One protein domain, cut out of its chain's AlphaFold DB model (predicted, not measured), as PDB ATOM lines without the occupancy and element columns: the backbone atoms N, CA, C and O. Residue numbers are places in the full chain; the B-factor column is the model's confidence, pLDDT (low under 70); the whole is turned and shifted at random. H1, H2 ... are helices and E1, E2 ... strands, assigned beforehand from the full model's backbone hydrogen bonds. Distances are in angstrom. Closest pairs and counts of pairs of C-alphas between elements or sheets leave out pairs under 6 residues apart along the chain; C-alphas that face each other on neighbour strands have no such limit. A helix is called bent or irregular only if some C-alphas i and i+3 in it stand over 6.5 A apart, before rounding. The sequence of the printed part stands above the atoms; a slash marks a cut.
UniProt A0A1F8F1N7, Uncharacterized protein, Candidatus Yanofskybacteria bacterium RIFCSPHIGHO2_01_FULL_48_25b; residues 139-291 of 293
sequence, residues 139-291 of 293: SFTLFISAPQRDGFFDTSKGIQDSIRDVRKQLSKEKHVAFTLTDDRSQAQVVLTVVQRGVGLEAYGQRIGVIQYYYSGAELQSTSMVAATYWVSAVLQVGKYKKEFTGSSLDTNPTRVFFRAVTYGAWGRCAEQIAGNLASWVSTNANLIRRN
ATOM      1  N   SER A 139      37.273 -47.051 -16.034       75.06
ATOM      2  CA  SER A 139      38.014 -45.836 -15.646       75.06
ATOM      3  C   SER A 139      39.532 -45.932 -15.875       75.06
ATOM      4  O   SER A 139      40.118 -47.000 -15.714       75.06
ATOM      5  N   PHE A 140      40.169 -44.825 -16.266       86.69
ATOM      6  CA  PHE A 140      41.632 -44.690 -16.374       86.69
ATOM      7  C   PHE A 140      42.185 -43.694 -15.347       86.69
ATOM      8  O   PHE A 140      41.436 -42.928 -14.754       86.69
ATOM      9  N   THR A 141      43.497 -43.667 -15.133       91.62
ATOM     10  CA  THR A 141      44.139 -42.772 -14.155       91.62
ATOM     11  C   THR A 141      44.667 -41.498 -14.817       91.62
ATOM     12  O   THR A 141      45.410 -41.551 -15.800       91.62
ATOM     13  N   LEU A 142      44.300 -40.344 -14.264       92.94
ATOM     14  CA  LEU A 142      44.730 -39.017 -14.694       92.94
ATOM     15  C   LEU A 142      45.670 -38.399 -13.653       92.94
ATOM     16  O   LEU A 142      45.282 -38.175 -12.508       92.94
ATOM     17  N   PHE A 143      46.884 -38.058 -14.073       94.69
ATOM     18  CA  PHE A 143      47.833 -37.290 -13.270       94.69
ATOM     19  C   PHE A 143      47.924 -35.851 -13.756       94.69
ATOM     20  O   PHE A 143      48.012 -35.597 -14.960       94.69
ATOM     21  N   ILE A 144      47.944 -34.904 -12.819       96.69
ATOM     22  CA  ILE A 144      48.017 -33.473 -13.120       96.69
ATOM     23  C   ILE A 144      49.341 -32.926 -12.603       96.69
ATOM     24  O   ILE A 144      49.666 -33.101 -11.431       96.69
ATOM     25  N   SER A 145      50.099 -32.259 -13.473       94.69
ATOM     26  CA  SER A 145      51.479 -31.848 -13.183       94.69
ATOM     27  C   SER A 145      51.872 -30.506 -13.777       94.69
ATOM     28  O   SER A 145      51.149 -29.932 -14.587       94.69
ATOM     29  N   ALA A 146      53.038 -30.021 -13.359       94.75
ATOM     30  CA  ALA A 146      53.776 -28.972 -14.048       94.75
ATOM     31  C   ALA A 146      54.635 -29.579 -15.177       94.75
ATOM     32  O   ALA A 146      54.833 -30.801 -15.190       94.75
ATOM     33  N   PRO A 147      55.160 -28.761 -16.109       92.88
ATOM     34  CA  PRO A 147      56.152 -29.205 -17.078       92.88
ATOM     35  C   PRO A 147      57.335 -29.877 -16.395       92.88
ATOM     36  O   PRO A 147      57.678 -29.541 -15.264       92.88
ATOM     37  N   GLN A 148      57.949 -30.842 -17.072       88.44
ATOM     38  CA  GLN A 148      59.105 -31.557 -16.547       88.44
ATOM     39  C   GLN A 148      60.276 -31.431 -17.518       88.44
ATOM     40  O   GLN A 148      60.106 -31.594 -18.727       88.44
ATOM     41  N   ARG A 149      61.464 -31.163 -16.976       83.19
ATOM     42  CA  ARG A 149      62.732 -31.100 -17.698       83.19
ATOM     43  C   ARG A 149      63.775 -31.896 -16.933       83.19
ATOM     44  O   ARG A 149      63.989 -31.637 -15.754       83.19
ATOM     45  N   ASP A 150      64.395 -32.869 -17.594       84.25
ATOM     46  CA  ASP A 150      65.469 -33.690 -17.016       84.25
ATOM     47  C   ASP A 150      65.090 -34.337 -15.671       84.25
ATOM     48  O   ASP A 150      65.895 -34.433 -14.750       84.25
ATOM     49  N   GLY A 151      63.825 -34.740 -15.525       80.62
ATOM     50  CA  GLY A 151      63.307 -35.313 -14.280       80.62
ATOM     51  C   GLY A 151      62.807 -34.287 -13.254       80.62
ATOM     52  O   GLY A 151      62.052 -34.661 -12.359       80.62
ATOM     53  N   PHE A 152      63.110 -32.999 -13.414       84.00
ATOM     54  CA  PHE A 152      62.685 -31.928 -12.509       84.00
ATOM     55  C   PHE A 152      61.417 -31.233 -12.998       84.00
ATOM     56  O   PHE A 152      61.251 -30.998 -14.192       84.00
ATOM     57  N   PHE A 153      60.527 -30.858 -12.080       88.00
ATOM     58  CA  PHE A 153      59.356 -30.054 -12.423       88.00
ATOM     59  C   PHE A 153      59.745 -28.583 -12.617       88.00
ATOM     60  O   PHE A 153      60.200 -27.927 -11.682       88.00
ATOM     61  N   ASP A 154      59.515 -28.057 -13.816       89.94
ATOM     62  CA  ASP A 154      59.610 -26.635 -14.138       89.94
ATOM     63  C   ASP A 154      58.294 -25.960 -13.737       89.94
ATOM     64  O   ASP A 154      57.316 -25.918 -14.484       89.94
ATOM     65  N   THR A 155      58.229 -25.527 -12.479       90.88
ATOM     66  CA  THR A 155      57.011 -24.989 -11.880       90.88
ATOM     67  C   THR A 155      57.249 -23.638 -11.229       90.88
ATOM     68  O   THR A 155      58.303 -23.349 -10.673       90.88
ATOM     69  N   SER A 156      56.199 -22.825 -11.204       91.81
ATOM     70  CA  SER A 156      56.108 -21.612 -10.393       91.81
ATOM     71  C   SER A 156      54.968 -21.743  -9.386       91.81
ATOM     72  O   SER A 156      54.101 -22.610  -9.542       91.81
ATOM     73  N   LYS A 157      54.896 -20.839  -8.395       92.12
ATOM     74  CA  LYS A 157      53.718 -20.732  -7.515       92.12
ATOM     75  C   LYS A 157      52.429 -20.670  -8.336       92.12
ATOM     76  O   LYS A 157      51.430 -21.278  -7.974       92.12
ATOM     77  N   GLY A 158      52.460 -19.966  -9.468       92.44
ATOM     78  CA  GLY A 158      51.281 -19.826 -10.298       92.44
ATOM     79  C   GLY A 158      50.838 -21.107 -10.991       92.44
ATOM     80  O   GLY A 158      49.649 -21.412 -10.999       92.44
ATOM     81  N   ILE A 159      51.788 -21.887 -11.500       94.62
ATOM     82  CA  ILE A 159      51.498 -23.214 -12.048       94.62
ATOM     83  C   ILE A 159      50.940 -24.122 -10.945       94.62
ATOM     84  O   ILE A 159      49.910 -24.755 -11.148       94.62
ATOM     85  N   GLN A 160      51.532 -24.115  -9.746       95.44
ATOM     86  CA  GLN A 160      51.040 -24.911  -8.615       95.44
ATOM     87  C   GLN A 160      49.628 -24.512  -8.170       95.44
ATOM     88  O   GLN A 160      48.797 -25.384  -7.922       95.44
ATOM     89  N   ASP A 161      49.344 -23.210  -8.067       94.88
ATOM     90  CA  ASP A 161      48.006 -22.694  -7.760       94.88
ATOM     91  C   ASP A 161      46.992 -23.211  -8.798       94.88
ATOM     92  O   ASP A 161      45.967 -23.782  -8.434       94.88
ATOM     93  N   SER A 162      47.318 -23.100 -10.090       97.38
ATOM     94  CA  SER A 162      46.448 -23.562 -11.175       97.38
ATOM     95  C   SER A 162      46.286 -25.085 -11.213       97.38
ATOM     96  O   SER A 162      45.190 -25.557 -11.493       97.38
ATOM     97  N   ILE A 163      47.316 -25.864 -10.872       97.12
ATOM     98  CA  ILE A 163      47.199 -27.321 -10.696       97.12
ATOM     99  C   ILE A 163      46.195 -27.641  -9.588       97.12
ATOM    100  O   ILE A 163      45.314 -28.478  -9.787       97.12
ATOM    101  N   ARG A 164      46.289 -26.970  -8.431       96.38
ATOM    102  CA  ARG A 164      45.341 -27.178  -7.325       96.38
ATOM    103  C   ARG A 164      43.918 -26.799  -7.723       96.38
ATOM    104  O   ARG A 164      42.995 -27.549  -7.415       96.38
ATOM    105  N   ASP A 165      43.747 -25.689  -8.436       95.56
ATOM    106  CA  ASP A 165      42.437 -25.253  -8.919       95.56
ATOM    107  C   ASP A 165      41.845 -26.253  -9.921       95.56
ATOM    108  O   ASP A 165      40.699 -26.666  -9.762       95.56
ATOM    109  N   VAL A 166      42.623 -26.713 -10.908       97.38
ATOM    110  CA  VAL A 166      42.168 -27.700 -11.905       97.38
ATOM    111  C   VAL A 166      41.796 -29.020 -11.234       97.38
ATOM    112  O   VAL A 166      40.730 -29.564 -11.510       97.38
ATOM    113  N   ARG A 167      42.611 -29.503 -10.288       96.00
ATOM    114  CA  ARG A 167      42.295 -30.698  -9.487       96.00
ATOM    115  C   ARG A 167      40.981 -30.545  -8.729       96.00
ATOM    116  O   ARG A 167      40.143 -31.440  -8.774       96.00
ATOM    117  N   LYS A 168      40.791 -29.400  -8.066       94.38
ATOM    118  CA  LYS A 168      39.574 -29.083  -7.311       94.38
ATOM    119  C   LYS A 168      38.334 -29.002  -8.201       94.38
ATOM    120  O   LYS A 168      37.244 -29.314  -7.733       94.38
ATOM    121  N   GLN A 169      38.463 -28.534  -9.442       94.94
ATOM    122  CA  GLN A 169      37.329 -28.472 -10.366       94.94
ATOM    123  C   GLN A 169      37.025 -29.849 -10.961       94.94
ATOM    124  O   GLN A 169      35.875 -30.272 -10.921       94.94
ATOM    125  N   LEU A 170      38.041 -30.613 -11.374       93.38
ATOM    126  CA  LEU A 170      37.856 -31.984 -11.866       93.38
ATOM    127  C   LEU A 170      37.244 -32.917 -10.815       93.38
ATOM    128  O   LEU A 170      36.448 -33.776 -11.167       93.38
ATOM    129  N   SER A 171      37.544 -32.733  -9.523       90.75
ATOM    130  CA  SER A 171      36.909 -33.527  -8.459       90.75
ATOM    131  C   SER A 171      35.410 -33.250  -8.286       90.75
ATOM    132  O   SER A 171      34.737 -33.996  -7.581       90.75
ATOM    133  N   LYS A 172      34.888 -32.162  -8.865       91.06
ATOM    134  CA  LYS A 172      33.453 -31.841  -8.862       91.06
ATOM    135  C   LYS A 172      32.735 -32.359 -10.106       91.06
ATOM    136  O   LYS A 172      31.504 -32.400 -10.101       91.06
ATOM    137  N   GLU A 173      33.478 -32.722 -11.150       87.44
ATOM    138  CA  GLU A 173      32.906 -33.260 -12.378       87.44
ATOM    139  C   GLU A 173      32.247 -34.609 -12.096       87.44
ATOM    140  O   GLU A 173      32.820 -35.501 -11.465       87.44
ATOM    141  N   LYS A 174      31.006 -34.755 -12.556       83.94
ATOM    142  CA  LYS A 174      30.228 -35.982 -12.380       83.94
ATOM    143  C   LYS A 174      30.376 -36.863 -13.614       83.94
ATOM    144  O   LYS A 174      30.521 -36.364 -14.724       83.94
ATOM    145  N   HIS A 175      30.280 -38.178 -13.423       77.94
ATOM    146  CA  HIS A 175      30.281 -39.166 -14.514       77.94
ATOM    147  C   HIS A 175      31.543 -39.148 -15.395       77.94
ATOM    148  O   HIS A 175      31.480 -39.426 -16.592       77.94
ATOM    149  N   VAL A 176      32.701 -38.847 -14.805       81.06
ATOM    150  CA  VAL A 176      33.982 -38.901 -15.511       81.06
ATOM    151  C   VAL A 176      34.519 -40.329 -15.612       81.06
ATOM    152  O   VAL A 176      34.458 -41.107 -14.664       81.06
ATOM    153  N   ALA A 177      35.098 -40.669 -16.766       83.75
ATOM    154  CA  ALA A 177      35.707 -41.976 -17.023       83.75
ATOM    155  C   ALA A 177      37.146 -42.098 -16.476       83.75
ATOM    156  O   ALA A 177      37.941 -42.877 -17.004       83.75
ATOM    157  N   PHE A 178      37.512 -41.325 -15.449       88.50
ATOM    158  CA  PHE A 178      38.859 -41.337 -14.886       88.50
ATOM    159  C   PHE A 178      38.888 -41.131 -13.372       88.50
ATOM    160  O   PHE A 178      37.965 -40.572 -12.785       88.50
ATOM    161  N   THR A 179      39.989 -41.550 -12.755       91.19
ATOM    162  CA  THR A 179      40.345 -41.259 -11.366       91.19
ATOM    163  C   THR A 179      41.586 -40.371 -11.330       91.19
ATOM    164  O   THR A 179      42.489 -40.516 -12.151       91.19
ATOM    165  N   LEU A 180      41.637 -39.422 -10.394       91.81
ATOM    166  CA  LEU A 180      42.839 -38.616 -10.183       91.81
ATOM    167  C   LEU A 180      43.869 -39.423  -9.388       91.81
ATOM    168  O   LEU A 180      43.517 -40.066  -8.403       91.81
ATOM    169  N   THR A 181      45.132 -39.357  -9.799       91.56
ATOM    170  CA  THR A 181      46.263 -39.949  -9.072       91.56
ATOM    171  C   THR A 181      47.299 -38.883  -8.727       91.56
ATOM    172  O   THR A 181      47.459 -37.898  -9.451       91.56
ATOM    173  N   ASP A 182      48.004 -39.090  -7.615       88.69
ATOM    174  CA  ASP A 182      49.206 -38.340  -7.222       88.69
ATOM    175  C   ASP A 182      50.502 -39.039  -7.638       88.69
ATOM    176  O   ASP A 182      51.568 -38.429  -7.628       88.69
ATOM    177  N   ASP A 183      50.409 -40.301  -8.052       87.25
ATOM    178  CA  ASP A 183      51.538 -41.073  -8.545       87.25
ATOM    179  C   ASP A 183      51.559 -41.056 -10.078       87.25
ATOM    180  O   ASP A 183      50.660 -41.585 -10.742       87.25
ATOM    181  N   ARG A 184      52.616 -40.456 -10.638       85.25
ATOM    182  CA  ARG A 184      52.848 -40.405 -12.085       85.25
ATOM    183  C   ARG A 184      53.060 -41.793 -12.690       85.25
ATOM    184  O   ARG A 184      52.656 -41.999 -13.829       85.25
ATOM    185  N   SER A 185      53.675 -42.730 -11.972       86.38
ATOM    186  CA  SER A 185      53.944 -44.080 -12.490       86.38
ATOM    187  C   SER A 185      52.657 -44.868 -12.747       86.38
ATOM    188  O   SER A 185      52.599 -45.687 -13.658       86.38
ATOM    189  N   GLN A 186      51.601 -44.552 -11.998       85.62
ATOM    190  CA  GLN A 186      50.282 -45.160 -12.136       85.62
ATOM    191  C   GLN A 186      49.402 -44.441 -13.160       85.62
ATOM    192  O   GLN A 186      48.270 -44.865 -13.381       85.62
ATOM    193  N   ALA A 187      49.863 -43.336 -13.749       88.94
ATOM    194  CA  ALA A 187      49.055 -42.471 -14.596       88.94
ATOM    195  C   ALA A 187      49.041 -42.940 -16.051       88.94
ATOM    196  O   ALA A 187      50.069 -42.991 -16.719       88.94
ATOM    197  N   GLN A 188      47.847 -43.199 -16.567       89.75
ATOM    198  CA  GLN A 188      47.642 -43.546 -17.972       89.75
ATOM    199  C   GLN A 188      47.478 -42.301 -18.847       89.75
ATOM    200  O   GLN A 188      47.813 -42.296 -20.032       89.75
ATOM    201  N   VAL A 189      46.955 -41.235 -18.249       92.00
ATOM    202  CA  VAL A 189      46.733 -39.945 -18.886       92.00
ATOM    203  C   VAL A 189      47.381 -38.863 -18.044       92.00
ATOM    204  O   VAL A 189      47.352 -38.894 -16.812       92.00
ATOM    205  N   VAL A 190      47.977 -37.888 -18.719       94.38
ATOM    206  CA  VAL A 190      48.707 -36.803 -18.072       94.38
ATOM    207  C   VAL A 190      48.149 -35.486 -18.560       94.38
ATOM    208  O   VAL A 190      48.154 -35.224 -19.756       94.38
ATOM    209  N   LEU A 191      47.724 -34.637 -17.635       97.38
ATOM    210  CA  LEU A 191      47.433 -33.240 -17.909       97.38
ATOM    211  C   LEU A 191      48.540 -32.382 -17.297       97.38
ATOM    212  O   LEU A 191      48.721 -32.342 -16.080       97.38
ATOM    213  N   THR A 192      49.283 -31.673 -18.130       97.69
ATOM    214  CA  THR A 192      50.318 -30.755 -17.668       97.69
ATOM    215  C   THR A 192      49.829 -29.322 -17.769       97.69
ATOM    216  O   THR A 192      49.556 -28.848 -18.862       97.69
ATOM    217  N   VAL A 193      49.750 -28.604 -16.649       97.88
ATOM    218  CA  VAL A 193      49.488 -27.159 -16.629       97.88
ATOM    219  C   VAL A 193      50.759 -26.438 -17.065       97.88
ATOM    220  O   VAL A 193      51.678 -26.271 -16.270       97.88
ATOM    221  N   VAL A 194      50.822 -26.046 -18.336       95.69
ATOM    222  CA  VAL A 194      52.045 -25.555 -18.982       95.69
ATOM    223  C   VAL A 194      52.376 -24.138 -18.550       95.69
ATOM    224  O   VAL A 194      53.504 -23.837 -18.167       95.69
ATOM    225  N   GLN A 195      51.389 -23.253 -18.628       95.19
ATOM    226  CA  GLN A 195      51.586 -21.846 -18.333       95.19
ATOM    227  C   GLN A 195      50.261 -21.199 -17.954       95.19
ATOM    228  O   GLN A 195      49.180 -21.662 -18.312       95.19
ATOM    229  N   ARG A 196      50.353 -20.082 -17.246       95.00
ATOM    230  CA  ARG A 196      49.243 -19.157 -17.058       95.00
ATOM    231  C   ARG A 196      49.731 -17.733 -17.250       95.00
ATOM    232  O   ARG A 196      50.917 -17.463 -17.059       95.00
ATOM    233  N   GLY A 197      48.821 -16.823 -17.546       92.88
ATOM    234  CA  GLY A 197      49.161 -15.418 -17.693       92.88
ATOM    235  C   GLY A 197      47.941 -14.537 -17.871       92.88
ATOM    236  O   GLY A 197      46.805 -14.973 -17.688       92.88
ATOM    237  N   VAL A 198      48.209 -13.276 -18.191       91.19
ATOM    238  CA  VAL A 198      47.190 -12.268 -18.466       91.19
ATOM    239  C   VAL A 198      47.535 -11.592 -19.784       91.19
ATOM    240  O   VAL A 198      48.700 -11.295 -20.047       91.19
ATOM    241  N   GLY A 199      46.525 -11.365 -20.612       90.06
ATOM    242  CA  GLY A 199      46.674 -10.643 -21.862       90.06
ATOM    243  C   GLY A 199      47.231 -11.472 -23.017       90.06
ATOM    244  O   GLY A 199      47.703 -12.603 -22.865       90.06
ATOM    245  N   LEU A 200      47.161 -10.862 -24.201       88.69
ATOM    246  CA  LEU A 200      47.516 -11.479 -25.476       88.69
ATOM    247  C   LEU A 200      49.018 -11.746 -25.618       88.69
ATOM    248  O   LEU A 200      49.396 -12.793 -26.133       88.69
ATOM    249  N   GLU A 201      49.875 -10.833 -25.154       88.81
ATOM    250  CA  GLU A 201      51.327 -10.989 -25.293       88.81
ATOM    251  C   GLU A 201      51.809 -12.259 -24.589       88.81
ATOM    252  O   GLU A 201      52.440 -13.117 -25.210       88.81
ATOM    253  N   ALA A 202      51.445 -12.420 -23.313       91.12
ATOM    254  CA  ALA A 202      51.792 -13.605 -22.544       91.12
ATOM    255  C   ALA A 202      51.160 -14.871 -23.153       91.12
ATOM    256  O   ALA A 202      51.805 -15.918 -23.191       91.12
ATOM    257  N   TYR A 203      49.924 -14.782 -23.664       92.62
ATOM    258  CA  TYR A 203      49.253 -15.907 -24.324       92.62
ATOM    259  C   TYR A 203      49.971 -16.350 -25.607       92.62
ATOM    260  O   TYR A 203      50.007 -17.542 -25.915       92.62
ATOM    261  N   GLY A 204      50.582 -15.417 -26.339       90.94
ATOM    262  CA  GLY A 204      51.422 -15.718 -27.496       90.94
ATOM    263  C   GLY A 204      52.710 -16.456 -27.118       90.94
ATOM    264  O   GLY A 204      53.110 -17.384 -27.820       90.94
ATOM    265  N   GLN A 205      53.327 -16.115 -25.978       90.75
ATOM    266  CA  GLN A 205      54.559 -16.777 -25.514       90.75
ATOM    267  C   GLN A 205      54.361 -18.263 -25.180       90.75
ATOM    268  O   GLN A 205      55.309 -19.044 -25.290       90.75
ATOM    269  N   ARG A 206      53.133 -18.680 -24.840       93.19
ATOM    270  CA  ARG A 206      52.819 -20.080 -24.510       93.19
ATOM    271  C   ARG A 206      53.192 -21.053 -25.630       93.19
ATOM    272  O   ARG A 206      53.558 -22.189 -25.350       93.19
ATOM    273  N   ILE A 207      53.122 -20.608 -26.889       91.25
ATOM    274  CA  ILE A 207      53.397 -21.444 -28.063       91.25
ATOM    275  C   ILE A 207      54.839 -21.943 -28.011       91.25
ATOM    276  O   ILE A 207      55.085 -23.121 -28.249       91.25
ATOM    277  N   GLY A 208      55.786 -21.077 -27.638       89.88
ATOM    278  CA  GLY A 208      57.189 -21.461 -27.493       89.88
ATOM    279  C   GLY A 208      57.389 -22.514 -26.403       89.88
ATOM    280  O   GLY A 208      58.111 -23.485 -26.614       89.88
ATOM    281  N   VAL A 209      56.697 -22.364 -25.270       88.25
ATOM    282  CA  VAL A 209      56.766 -23.316 -24.150       88.25
ATOM    283  C   VAL A 209      56.175 -24.672 -24.544       88.25
ATOM    284  O   VAL A 209      56.809 -25.706 -24.333       88.25
ATOM    285  N   ILE A 210      54.994 -24.683 -25.170       90.56
ATOM    286  CA  ILE A 210      54.355 -25.918 -25.644       90.56
ATOM    287  C   ILE A 210      55.204 -26.577 -26.728       90.56
ATOM    288  O   ILE A 210      55.413 -27.782 -26.674       90.56
ATOM    289  N   GLN A 211      55.750 -25.819 -27.676       89.56
ATOM    290  CA  GLN A 211      56.595 -26.381 -28.727       89.56
ATOM    291  C   GLN A 211      57.879 -27.001 -28.162       89.56
ATOM    292  O   GLN A 211      58.345 -28.012 -28.685       89.56
ATOM    293  N   TYR A 212      58.435 -26.418 -27.098       88.12
ATOM    294  CA  TYR A 212      59.639 -26.918 -26.444       88.12
ATOM    295  C   TYR A 212      59.391 -28.223 -25.667       88.12
ATOM    296  O   TYR A 212      60.111 -29.197 -25.866       88.12
ATOM    297  N   TYR A 213      58.360 -28.271 -24.815       85.19
ATOM    298  CA  TYR A 213      58.093 -29.427 -23.940       85.19
ATOM    299  C   TYR A 213      57.169 -30.486 -24.561       85.19
ATOM    300  O   TYR A 213      57.271 -31.678 -24.274       85.19
ATOM    301  N   TYR A 214      56.246 -30.056 -25.413       90.00
ATOM    302  CA  TYR A 214      55.110 -30.836 -25.898       90.00
ATOM    303  C   TYR A 214      54.934 -30.680 -27.409       90.00
ATOM    304  O   TYR A 214      53.814 -30.550 -27.903       90.00
ATOM    305  N   SER A 215      56.042 -30.730 -28.156       88.00
ATOM    306  CA  SER A 215      56.012 -30.692 -29.619       88.00
ATOM    307  C   SER A 215      54.977 -31.675 -30.190       88.00
ATOM    308  O   SER A 215      54.810 -32.800 -29.693       88.00
ATOM    309  N   GLY A 216      54.245 -31.211 -31.207       87.38
ATOM    310  CA  GLY A 216      53.141 -31.949 -31.823       87.38
ATOM    311  C   GLY A 216      51.801 -31.855 -31.087       87.38
ATOM    312  O   GLY A 216      50.854 -32.513 -31.506       87.38
ATOM    313  N   ALA A 217      51.691 -31.063 -30.013       92.31
ATOM    314  CA  ALA A 217      50.398 -30.769 -29.402       92.31
ATOM    315  C   ALA A 217      49.512 -29.931 -30.335       92.31
ATOM    316  O   ALA A 217      49.952 -28.928 -30.897       92.31
ATOM    317  N   GLU A 218      48.244 -30.323 -30.457       92.12
ATOM    318  CA  GLU A 218      47.229 -29.517 -31.136       92.12
ATOM    319  C   GLU A 218      46.934 -28.263 -30.297       92.12
ATOM    320  O   GLU A 218      46.379 -28.366 -29.200       92.12
ATOM    321  N   LEU A 219      47.343 -27.093 -30.797       92.12
ATOM    322  CA  LEU A 219      47.186 -25.812 -30.110       92.12
ATOM    323  C   LEU A 219      45.762 -25.278 -30.245       92.12
ATOM    324  O   LEU A 219      45.205 -25.214 -31.342       92.12
ATOM    325  N   GLN A 220      45.202 -24.811 -29.134       90.19
ATOM    326  CA  GLN A 220      43.899 -24.166 -29.119       90.19
ATOM    327  C   GLN A 220      44.073 -22.671 -29.392       90.19
ATOM    328  O   GLN A 220      44.815 -21.994 -28.688       90.19
ATOM    329  N   SER A 221      43.385 -22.127 -30.394       87.19
ATOM    330  CA  SER A 221      43.374 -20.680 -30.631       87.19
ATOM    331  C   SER A 221      42.208 -20.033 -29.891       87.19
ATOM    332  O   SER A 221      41.052 -20.362 -30.151       87.19
ATOM    333  N   THR A 222      42.511 -19.093 -29.000       81.31
ATOM    334  CA  THR A 222      41.508 -18.297 -28.287       81.31
ATOM    335  C   THR A 222      41.827 -16.813 -28.443       81.31
ATOM    336  O   THR A 222      42.964 -16.389 -28.237       81.31
ATOM    337  N   SER A 223      40.824 -16.004 -28.783       82.38
ATOM    338  CA  SER A 223      40.968 -14.545 -28.840       82.38
ATOM    339  C   SER A 223      41.189 -13.978 -27.436       82.38
ATOM    340  O   SER A 223      40.368 -14.186 -26.544       82.38
ATOM    341  N   MET A 224      42.288 -13.248 -27.241       84.12
ATOM    342  CA  MET A 224      42.662 -12.656 -25.952       84.12
ATOM    343  C   MET A 224      42.703 -11.134 -26.044       84.12
ATOM    344  O   MET A 224      43.230 -10.580 -27.009       84.12
ATOM    345  N   VAL A 225      42.214 -10.460 -25.003       82.00
ATOM    346  CA  VAL A 225      42.397  -9.017 -24.792       82.00
ATOM    347  C   VAL A 225      43.273  -8.782 -23.562       82.00
ATOM    348  O   VAL A 225      43.539  -9.709 -22.799       82.00
ATOM    349  N   ALA A 226      43.742  -7.550 -23.353       77.75
ATOM    350  CA  ALA A 226      44.735  -7.233 -22.320       77.75
ATOM    351  C   ALA A 226      44.332  -7.657 -20.891       77.75
ATOM    352  O   ALA A 226      45.198  -8.045 -20.115       77.75
ATOM    353  N   ALA A 227      43.038  -7.636 -20.555       83.81
ATOM    354  CA  ALA A 227      42.524  -7.992 -19.229       83.81
ATOM    355  C   ALA A 227      42.119  -9.475 -19.080       83.81
ATOM    356  O   ALA A 227      41.519  -9.855 -18.072       83.81
ATOM    357  N   THR A 228      42.398 -10.322 -20.077       88.44
ATOM    358  CA  THR A 228      42.016 -11.737 -20.030       88.44
ATOM    359  C   THR A 228      43.044 -12.549 -19.258       88.44
ATOM    360  O   THR A 228      44.187 -12.678 -19.686       88.44
ATOM    361  N   TYR A 229      42.621 -13.144 -18.151       92.56
ATOM    362  CA  TYR A 229      43.350 -14.192 -17.448       92.56
ATOM    363  C   TYR A 229      43.209 -15.494 -18.219       92.56
ATOM    364  O   TYR A 229      42.127 -15.800 -18.719       92.56
ATOM    365  N   TRP A 230      44.275 -16.278 -18.293       95.25
ATOM    366  CA  TRP A 230      44.240 -17.560 -18.980       95.25
ATOM    367  C   TRP A 230      45.167 -18.582 -18.331       95.25
ATOM    368  O   TRP A 230      46.207 -18.250 -17.759       95.25
ATOM    369  N   VAL A 231      44.783 -19.850 -18.445       97.25
ATOM    370  CA  VAL A 231      45.588 -21.016 -18.070       97.25
ATOM    371  C   VAL A 231      45.620 -21.939 -19.280       97.25
ATOM    372  O   VAL A 231      44.579 -22.204 -19.875       97.25
ATOM    373  N   SER A 232      46.806 -22.412 -19.642       97.62
ATOM    374  CA  SER A 232      47.018 -23.401 -20.696       97.62
ATOM    375  C   SER A 232      47.516 -24.699 -20.073       97.62
ATOM    376  O   SER A 232      48.443 -24.706 -19.255       97.62
ATOM    377  N   ALA A 233      46.879 -25.802 -20.449       98.12
ATOM    378  CA  ALA A 233      47.263 -27.143 -20.063       98.12
ATOM    379  C   ALA A 233      47.342 -28.044 -21.295       98.12
ATOM    380  O   ALA A 233      46.540 -27.918 -22.211       98.12
ATOM    381  N   VAL A 234      48.288 -28.974 -21.321       97.94
ATOM    382  CA  VAL A 234      48.427 -29.962 -22.389       97.94
ATOM    383  C   VAL A 234      48.091 -31.334 -21.836       97.94
ATOM    384  O   VAL A 234      48.699 -31.801 -20.876       97.94
ATOM    385  N   LEU A 235      47.110 -31.977 -22.453       96.38
ATOM    386  CA  LEU A 235      46.793 -33.376 -22.239       96.38
ATOM    387  C   LEU A 235      47.709 -34.241 -23.098       96.38
ATOM    388  O   LEU A 235      47.881 -33.956 -24.282       96.38
ATOM    389  N   GLN A 236      48.221 -35.328 -22.531       93.62
ATOM    390  CA  GLN A 236      48.963 -36.358 -23.240       93.62
ATOM    391  C   GLN A 236      48.391 -37.750 -22.939       93.62
ATOM    392  O   GLN A 236      48.240 -38.135 -21.776       93.62
ATOM    393  N   VAL A 237      48.113 -38.507 -24.005       91.88
ATOM    394  CA  VAL A 237      47.689 -39.918 -23.978       91.88
ATOM    395  C   VAL A 237      48.544 -40.680 -24.986       91.88
ATOM    396  O   VAL A 237      48.381 -40.512 -26.197       91.88
ATOM    397  N   GLY A 238      49.494 -41.485 -24.512       87.00
ATOM    398  CA  GLY A 238      50.502 -42.087 -25.388       87.00
ATOM    399  C   GLY A 238      51.235 -41.012 -26.207       87.00
ATOM    400  O   GLY A 238      51.859 -40.112 -25.641       87.00
ATOM    401  N   LYS A 239      51.132 -41.087 -27.542       88.75
ATOM    402  CA  LYS A 239      51.699 -40.094 -28.479       88.75
ATOM    403  C   LYS A 239      50.782 -38.897 -28.750       88.75
ATOM    404  O   LYS A 239      51.258 -37.883 -29.256       88.75
ATOM    405  N   TYR A 240      49.489 -39.011 -28.456       92.06
ATOM    406  CA  TYR A 240      48.521 -37.948 -28.702       92.06
ATOM    407  C   TYR A 240      48.702 -36.819 -27.686       92.06
ATOM    408  O   TYR A 240      48.826 -37.084 -26.489       92.06
ATOM    409  N   LYS A 241      48.691 -35.570 -28.163       95.12
ATOM    410  CA  LYS A 241      48.812 -34.368 -27.335       95.12
ATOM    411  C   LYS A 241      47.809 -33.304 -27.781       95.12
ATOM    412  O   LYS A 241      47.722 -33.010 -28.973       95.12
ATOM    413  N   LYS A 242      47.094 -32.694 -26.836       95.19
ATOM    414  CA  LYS A 242      46.117 -31.627 -27.108       95.19
ATOM    415  C   LYS A 242      46.181 -30.536 -26.049       95.19
ATOM    416  O   LYS A 242      46.221 -30.843 -24.860       95.19
ATOM    417  N   GLU A 243      46.163 -29.278 -26.470       97.06
ATOM    418  CA  GLU A 243      46.021 -28.139 -25.569       97.06
ATOM    419  C   GLU A 243      44.558 -27.932 -25.138       97.06
ATOM    420  O   GLU A 243      43.629 -28.015 -25.939       97.06
ATOM    421  N   PHE A 244      44.381 -27.587 -23.864       96.81
ATOM    422  CA  PHE A 244      43.185 -26.998 -23.284       96.81
ATOM    423  C   PHE A 244      43.536 -25.621 -22.724       96.81
ATOM    424  O   PHE A 244      44.447 -25.482 -21.907       96.81
ATOM    425  N   THR A 245      42.788 -24.602 -23.133       96.69
ATOM    426  CA  THR A 245      42.905 -23.242 -22.604       96.69
ATOM    427  C   THR A 245      41.628 -22.858 -21.869       96.69
ATOM    428  O   THR A 245      40.544 -22.874 -22.449       96.69
ATOM    429  N   GLY A 246      41.764 -22.465 -20.605       94.44
ATOM    430  CA  GLY A 246      40.717 -21.770 -19.860       94.44
ATOM    431  C   GLY A 246      40.987 -20.273 -19.848       94.44
ATOM    432  O   GLY A 246      42.145 -19.867 -19.739       94.44
ATOM    433  N   SER A 247      39.941 -19.452 -19.943       93.25
ATOM    434  CA  SER A 247      40.087 -17.992 -19.951       93.25
ATOM    435  C   SER A 247      38.985 -17.277 -19.172       93.25
ATOM    436  O   SER A 247      37.840 -17.712 -19.145       93.25
ATOM    437  N   SER A 248      39.315 -16.164 -18.525       89.69
ATOM    438  CA  SER A 248      38.349 -15.327 -17.815       89.69
ATOM    439  C   SER A 248      38.732 -13.866 -17.954       89.69
ATOM    440  O   SER A 248      39.875 -13.489 -17.712       89.69
ATOM    441  N   LEU A 249      37.759 -13.019 -18.271       83.31
ATOM    442  CA  LEU A 249      37.906 -11.579 -18.090       83.31
ATOM    443  C   LEU A 249      37.763 -11.244 -16.602       83.31
ATOM    444  O   LEU A 249      36.967 -11.873 -15.896       83.31
ATOM    445  N   ASP A 250      38.523 -10.260 -16.128       65.50
ATOM    446  CA  ASP A 250      38.166  -9.559 -14.896       65.50
ATOM    447  C   ASP A 250      37.038  -8.580 -15.228       65.50
ATOM    448  O   ASP A 250      37.228  -7.586 -15.926       65.50
ATOM    449  N   THR A 251      35.821  -8.921 -14.818       54.78
ATOM    450  CA  THR A 251      34.601  -8.218 -15.226       54.78
ATOM    451  C   THR A 251      34.301  -6.981 -14.375       54.78
ATOM    452  O   THR A 251      33.180  -6.482 -14.438       54.78
ATOM    453  N   ASN A 252      35.243  -6.474 -13.564       52.53
ATOM    454  CA  ASN A 252      35.020  -5.267 -12.760       52.53
ATOM    455  C   ASN A 252      35.864  -4.057 -13.227       52.53
ATOM    456  O   ASN A 252      36.986  -3.864 -12.754       52.53
ATOM    457  N   PRO A 253      35.319  -3.185 -14.099       45.44
ATOM    458  CA  PRO A 253      36.057  -2.063 -14.689       45.44
ATOM    459  C   PRO A 253      36.375  -0.913 -13.713       45.44
ATOM    460  O   PRO A 253      37.196  -0.060 -14.032       45.44
ATOM    461  N   THR A 254      35.791  -0.873 -12.508       49.34
ATOM    462  CA  THR A 254      36.006   0.232 -11.541       49.34
ATOM    463  C   THR A 254      37.321   0.153 -10.757       49.34
ATOM    464  O   THR A 254      37.592   1.002  -9.912       49.34
ATOM    465  N   ARG A 255      38.149  -0.874 -10.986       53.44
ATOM    466  CA  ARG A 255      39.202  -1.275 -10.033       53.44
ATOM    467  C   ARG A 255      40.624  -1.273 -10.588       53.44
ATOM    468  O   ARG A 255      41.538  -1.698  -9.891       53.44
ATOM    469  N   VAL A 256      40.828  -0.710 -11.780       49.75
ATOM    470  CA  VAL A 256      42.149  -0.548 -12.425       49.75
ATOM    471  C   VAL A 256      43.146   0.235 -11.542       49.75
ATOM    472  O   VAL A 256      44.353   0.106 -11.712       49.75
ATOM    473  N   PHE A 257      42.660   0.989 -10.547       47.47
ATOM    474  CA  PHE A 257      43.472   1.828  -9.657       47.47
ATOM    475  C   PHE A 257      43.910   1.191  -8.322       47.47
ATOM    476  O   PHE A 257      44.807   1.734  -7.681       47.47
ATOM    477  N   PHE A 258      43.366   0.041  -7.896       44.47
ATOM    478  CA  PHE A 258      43.793  -0.632  -6.655       44.47
ATOM    479  C   PHE A 258      44.288  -2.052  -6.952       44.47
ATOM    480  O   PHE A 258      43.604  -2.831  -7.605       44.47
ATOM    481  N   ARG A 259      45.494  -2.388  -6.472       40.47
ATOM    482  CA  ARG A 259      46.192  -3.671  -6.688       40.47
ATOM    483  C   ARG A 259      45.269  -4.906  -6.606       40.47
ATOM    484  O   ARG A 259      44.941  -5.382  -5.526       40.47
ATOM    485  N   ALA A 260      44.935  -5.429  -7.786       46.97
ATOM    486  CA  ALA A 260      44.843  -6.834  -8.195       46.97
ATOM    487  C   ALA A 260      44.581  -7.888  -7.096       46.97
ATOM    488  O   ALA A 260      45.464  -8.666  -6.732       46.97
ATOM    489  N   VAL A 261      43.330  -8.003  -6.653       47.34
ATOM    490  CA  VAL A 261      42.808  -9.253  -6.085       47.34
ATOM    491  C   VAL A 261      42.102  -9.980  -7.227       47.34
ATOM    492  O   VAL A 261      41.097  -9.504  -7.737       47.34
ATOM    493  N   THR A 262      42.625 -11.125  -7.671       56.62
ATOM    494  CA  THR A 262      42.178 -11.826  -8.893       56.62
ATOM    495  C   THR A 262      40.831 -12.563  -8.745       56.62
ATOM    496  O   THR A 262      40.631 -13.549  -9.447       56.62
ATOM    497  N   TYR A 263      39.971 -12.160  -7.790       58.19
ATOM    498  CA  TYR A 263      38.672 -12.720  -7.338       58.19
ATOM    499  C   TYR A 263      38.120 -13.948  -8.111       58.19
ATOM    500  O   TYR A 263      37.041 -13.906  -8.698       58.19
ATOM    501  N   GLY A 264      38.834 -15.079  -8.097       76.19
ATOM    502  CA  GLY A 264      38.399 -16.335  -8.725       76.19
ATOM    503  C   GLY A 264      38.609 -16.475 -10.242       76.19
ATOM    504  O   GLY A 264      38.241 -17.516 -10.780       76.19
ATOM    505  N   ALA A 265      39.234 -15.517 -10.938       87.50
ATOM    506  CA  ALA A 265      39.496 -15.600 -12.385       87.50
ATOM    507  C   ALA A 265      40.304 -16.857 -12.764       87.50
ATOM    508  O   ALA A 265      39.953 -17.568 -13.706       87.50
ATOM    509  N   TRP A 266      41.331 -17.195 -11.975       91.25
ATOM    510  CA  TRP A 266      42.099 -18.437 -12.139       91.25
ATOM    511  C   TRP A 266      41.244 -19.689 -11.920       91.25
ATOM    512  O   TRP A 266      41.346 -20.642 -12.687       91.25
ATOM    513  N   GLY A 267      40.346 -19.649 -10.933       91.06
ATOM    514  CA  GLY A 267      39.401 -20.728 -10.652       91.06
ATOM    515  C   GLY A 267      38.399 -20.961 -11.786       91.06
ATOM    516  O   GLY A 267      38.084 -22.114 -12.068       91.06
ATOM    517  N   ARG A 268      37.954 -19.897 -12.474       90.88
ATOM    518  CA  ARG A 268      37.112 -19.990 -13.684       90.88
ATOM    519  C   ARG A 268      37.877 -20.537 -14.886       90.88
ATOM    520  O   ARG A 268      37.337 -21.335 -15.644       90.88
ATOM    521  N   CYS A 269      39.146 -20.153 -15.051       94.75
ATOM    522  CA  CYS A 269      40.001 -20.761 -16.074       94.75
ATOM    523  C   CYS A 269      40.143 -22.269 -15.819       94.75
ATOM    524  O   CYS A 269      39.978 -23.075 -16.730       94.75
ATOM    525  N   ALA A 270      40.398 -22.653 -14.566       96.38
ATOM    526  CA  ALA A 270      40.494 -24.050 -14.165       96.38
ATOM    527  C   ALA A 270      39.180 -24.824 -14.361       96.38
ATOM    528  O   ALA A 270      39.219 -25.979 -14.767       96.38
ATOM    529  N   GLU A 271      38.031 -24.190 -14.113       93.38
ATOM    530  CA  GLU A 271      36.702 -24.766 -14.347       93.38
ATOM    531  C   GLU A 271      36.470 -25.075 -15.827       93.38
ATOM    532  O   GLU A 271      36.091 -26.191 -16.164       93.38
ATOM    533  N   GLN A 272      36.791 -24.136 -16.724       94.88
ATOM    534  CA  GLN A 272      36.687 -24.368 -18.168       94.88
ATOM    535  C   GLN A 272      37.600 -25.502 -18.637       94.88
ATOM    536  O   GLN A 272      37.179 -26.338 -19.435       94.88
ATOM    537  N   ILE A 273      38.841 -25.560 -18.140       96.69
ATOM    538  CA  ILE A 273      39.751 -26.672 -18.447       96.69
ATOM    539  C   ILE A 273      39.154 -27.988 -17.948       96.69
ATOM    540  O   ILE A 273      39.158 -28.963 -18.694       96.69
ATOM    541  N   ALA A 274      38.635 -28.017 -16.719       95.62
ATOM    542  CA  ALA A 274      38.076 -29.219 -16.121       95.62
ATOM    543  C   ALA A 274      36.875 -29.752 -16.913       95.62
ATOM    544  O   ALA A 274      36.889 -30.916 -17.309       95.62
ATOM    545  N   GLY A 275      35.902 -28.891 -17.222       92.06
ATOM    546  CA  GLY A 275      34.714 -29.271 -17.986       92.06
ATOM    547  C   GLY A 275      35.046 -29.713 -19.414       92.06
ATOM    548  O   GLY A 275      34.573 -30.755 -19.871       92.06
ATOM    549  N   ASN A 276      35.927 -28.983 -20.108       94.25
ATOM    550  CA  ASN A 276      36.353 -29.349 -21.463       94.25
ATOM    551  C   ASN A 276      37.135 -30.667 -21.479       94.25
ATOM    552  O   ASN A 276      36.930 -31.494 -22.368       94.25
ATOM    553  N   LEU A 277      38.010 -30.885 -20.493       94.06
ATOM    554  CA  LEU A 277      38.744 -32.136 -20.354       94.06
ATOM    555  C   LEU A 277      37.797 -33.297 -20.057       94.06
ATOM    556  O   LEU A 277      37.898 -34.329 -20.711       94.06
ATOM    557  N   ALA A 278      36.880 -33.134 -19.102       91.00
ATOM    558  CA  ALA A 278      35.900 -34.152 -18.738       91.00
ATOM    559  C   ALA A 278      35.038 -34.549 -19.943       91.00
ATOM    560  O   ALA A 278      34.904 -35.738 -20.236       91.00
ATOM    561  N   SER A 279      34.535 -33.565 -20.694       89.75
ATOM    562  CA  SER A 279      33.788 -33.796 -21.931       89.75
ATOM    563  C   SER A 279      34.630 -34.549 -22.966       89.75
ATOM    564  O   SER A 279      34.225 -35.616 -23.433       89.75
ATOM    565  N   TRP A 280      35.843 -34.062 -23.257       90.94
ATOM    566  CA  TRP A 280      36.737 -34.687 -24.233       90.94
ATOM    567  C   TRP A 280      37.077 -36.130 -23.853       90.94
ATOM    568  O   TRP A 280      37.021 -37.029 -24.691       90.94
ATOM    569  N   VAL A 281      37.400 -36.370 -22.584       88.19
ATOM    570  CA  VAL A 281      37.728 -37.695 -22.059       88.19
ATOM    571  C   VAL A 281      36.548 -38.646 -22.197       88.19
ATOM    572  O   VAL A 281      36.729 -39.763 -22.684       88.19
ATOM    573  N   SER A 282      35.352 -38.223 -21.796       85.00
ATOM    574  CA  SER A 282      34.158 -39.062 -21.864       85.00
ATOM    575  C   SER A 282      33.825 -39.444 -23.307       85.00
ATOM    576  O   SER A 282      33.547 -40.613 -23.577       85.00
ATOM    577  N   THR A 283      33.961 -38.516 -24.260       88.44
ATOM    578  CA  THR A 283      33.800 -38.808 -25.695       88.44
ATOM    579  C   THR A 283      34.857 -39.787 -26.215       88.44
ATOM    580  O   THR A 283      34.559 -40.648 -27.042       88.44
ATOM    581  N   ASN A 284      36.094 -39.695 -25.722       88.56
ATOM    582  CA  ASN A 284      37.229 -40.456 -26.243       88.56
ATOM    583  C   ASN A 284      37.602 -41.687 -25.403       88.56
ATOM    584  O   ASN A 284      38.599 -42.342 -25.703       88.56
ATOM    585  N   ALA A 285      36.812 -42.065 -24.394       86.69
ATOM    586  CA  ALA A 285      37.175 -43.107 -23.429       86.69
ATOM    587  C   ALA A 285      37.589 -44.439 -24.090       86.69
ATOM    588  O   ALA A 285      38.586 -45.049 -23.707       86.69
ATOM    589  N   ASN A 286      36.881 -44.870 -25.142       85.31
ATOM    590  CA  ASN A 286      37.216 -46.090 -25.887       85.31
ATOM    591  C   ASN A 286      38.534 -45.975 -26.677       85.31
ATOM    592  O   ASN A 286      39.261 -46.959 -26.819       85.31
ATOM    593  N   LEU A 287      38.847 -44.794 -27.217       86.31
ATOM    594  CA  LEU A 287      40.103 -44.534 -27.929       86.31
ATOM    595  C   LEU A 287      41.277 -44.455 -26.957       86.31
ATOM    596  O   LEU A 287      42.321 -45.045 -27.220       86.31
ATOM    597  N   ILE A 288      41.083 -43.789 -25.821       87.00
ATOM    598  CA  ILE A 288      42.074 -43.678 -24.751       87.00
ATOM    599  C   ILE A 288      42.489 -45.081 -24.297       87.00
ATOM    600  O   ILE A 288      43.664 -45.425 -24.379       87.00
ATOM    601  N   ARG A 289      41.521 -45.952 -23.975       83.25
ATOM    602  CA  ARG A 289      41.798 -47.345 -23.572       83.25
ATOM    603  C   ARG A 289      42.584 -48.150 -24.608       83.25
ATOM    604  O   ARG A 289      43.362 -49.014 -24.222       83.25
ATOM    605  N   ARG A 290      42.382 -47.900 -25.906       83.56
ATOM    606  CA  ARG A 290      43.137 -48.575 -26.976       83.56
ATOM    607  C   ARG A 290      44.576 -48.079 -27.095       83.56
ATOM    608  O   ARG A 290      45.429 -48.863 -27.468       83.56
ATOM    609  N   ASN A 291      44.829 -46.808 -26.789       79.38
ATOM    610  CA  ASN A 291      46.153 -46.190 -26.919       79.38
ATOM    611  C   ASN A 291      47.030 -46.321 -25.662       79.38
ATOM    612  O   ASN A 291      48.194 -45.931 -25.703       79.38
TER     613      ASN A 291
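What this domain is: This is residues 139 to 291 of the 293 residues of an uncharacterized protein of Candidatus Yanofskybacteria bacterium RIFCSPHIGHO2_01_FULL_48_25b (UniProt A0A1F8F1N7). A strongly twisted sheet of five strands curls round the long, kinked helix H3; H1 packs on H3 at a steep tilt on the same face of the sheet, and H2 covers E3 and E4 on the other. Residues 254 to 259 stick out at one end. The printed part has 153 residues, with three named helices and five named strands in the order E1 H1 E2 E3 H2 E4 E5 H3; the sheet, E2 E1 E3 E4 E5, is mixed and the class is mixed, helices and strands. The whole is compact, with a radius of gyration of the C-alphas of 15.5 A, yet elongated, spanning 52 by 34 by 26 A.

How they stand to each other: Inner strand E3, residues 189 to 198, is parallel to E1, residues 140 to 145, at 33 degrees, with N 143 and O 189 2.9 A apart. E1 is parallel to edge strand E2, residues 178 to 181, at 45 degrees, with N 179 and O 140 2.8 A apart. E3 is antiparallel to E4, residues 228 to 237, at 162 degrees, with N 192 and O 234 2.8 A apart. E4 and edge strand E5, residues 240 to 249, form an antiparallel hairpin, with N 244 and O 233 2.7 A apart. The sheet curls round H3, residues 265 to 291; the closest C-alphas of H3 and E5 are Cys 269 and Gly 246, 4.0 A. H3 is irregular, with C-alphas 283 and 286 8.0 A apart, and has a kink of 74 degrees near residue 284. H1, residues 157 to 170, touches residues 266 to 278 of H3 alone, at a steep tilt of 62 degrees, the same way; the closest C-alphas are Val 166 and Ala 270, 4.6 A. E1, H1 and E2 form a strand-helix-strand unit, two parallel neighbour strands joined through a helix, with a right-handed crossover. H2, residues 199 to 213, is on the sheet over E3 and E4, at a height of 8.2 A, and completes three layers, helices on both faces of the sheet; H2 and H3 are apart. Every O i to N i+4 pair is within hydrogen-bond range in H1, against 8 of 11 in H2 and 21 of 23 in H3.

Where its parts are: E1 begins at C-alpha 140 (41.632, -44.690, -16.374). E3 is 27.7 A long, E4 29.0 A, E5 30.3 A, H1 19.9 A and H2 22.1 A. H3 is 34.5 A long and ends at C-alpha 291 (46.153, -46.190, -26.919).

The domain as a whole: The two C-alphas farthest apart, Phe 257 and Arg 290, are 53.3 A apart. The printed part has no cut. The links E1 to H1, H2 to E4 and E5 to H3 are long. The mean pLDDT of the printed part is 86.8; residues 250 to 263 are under 70.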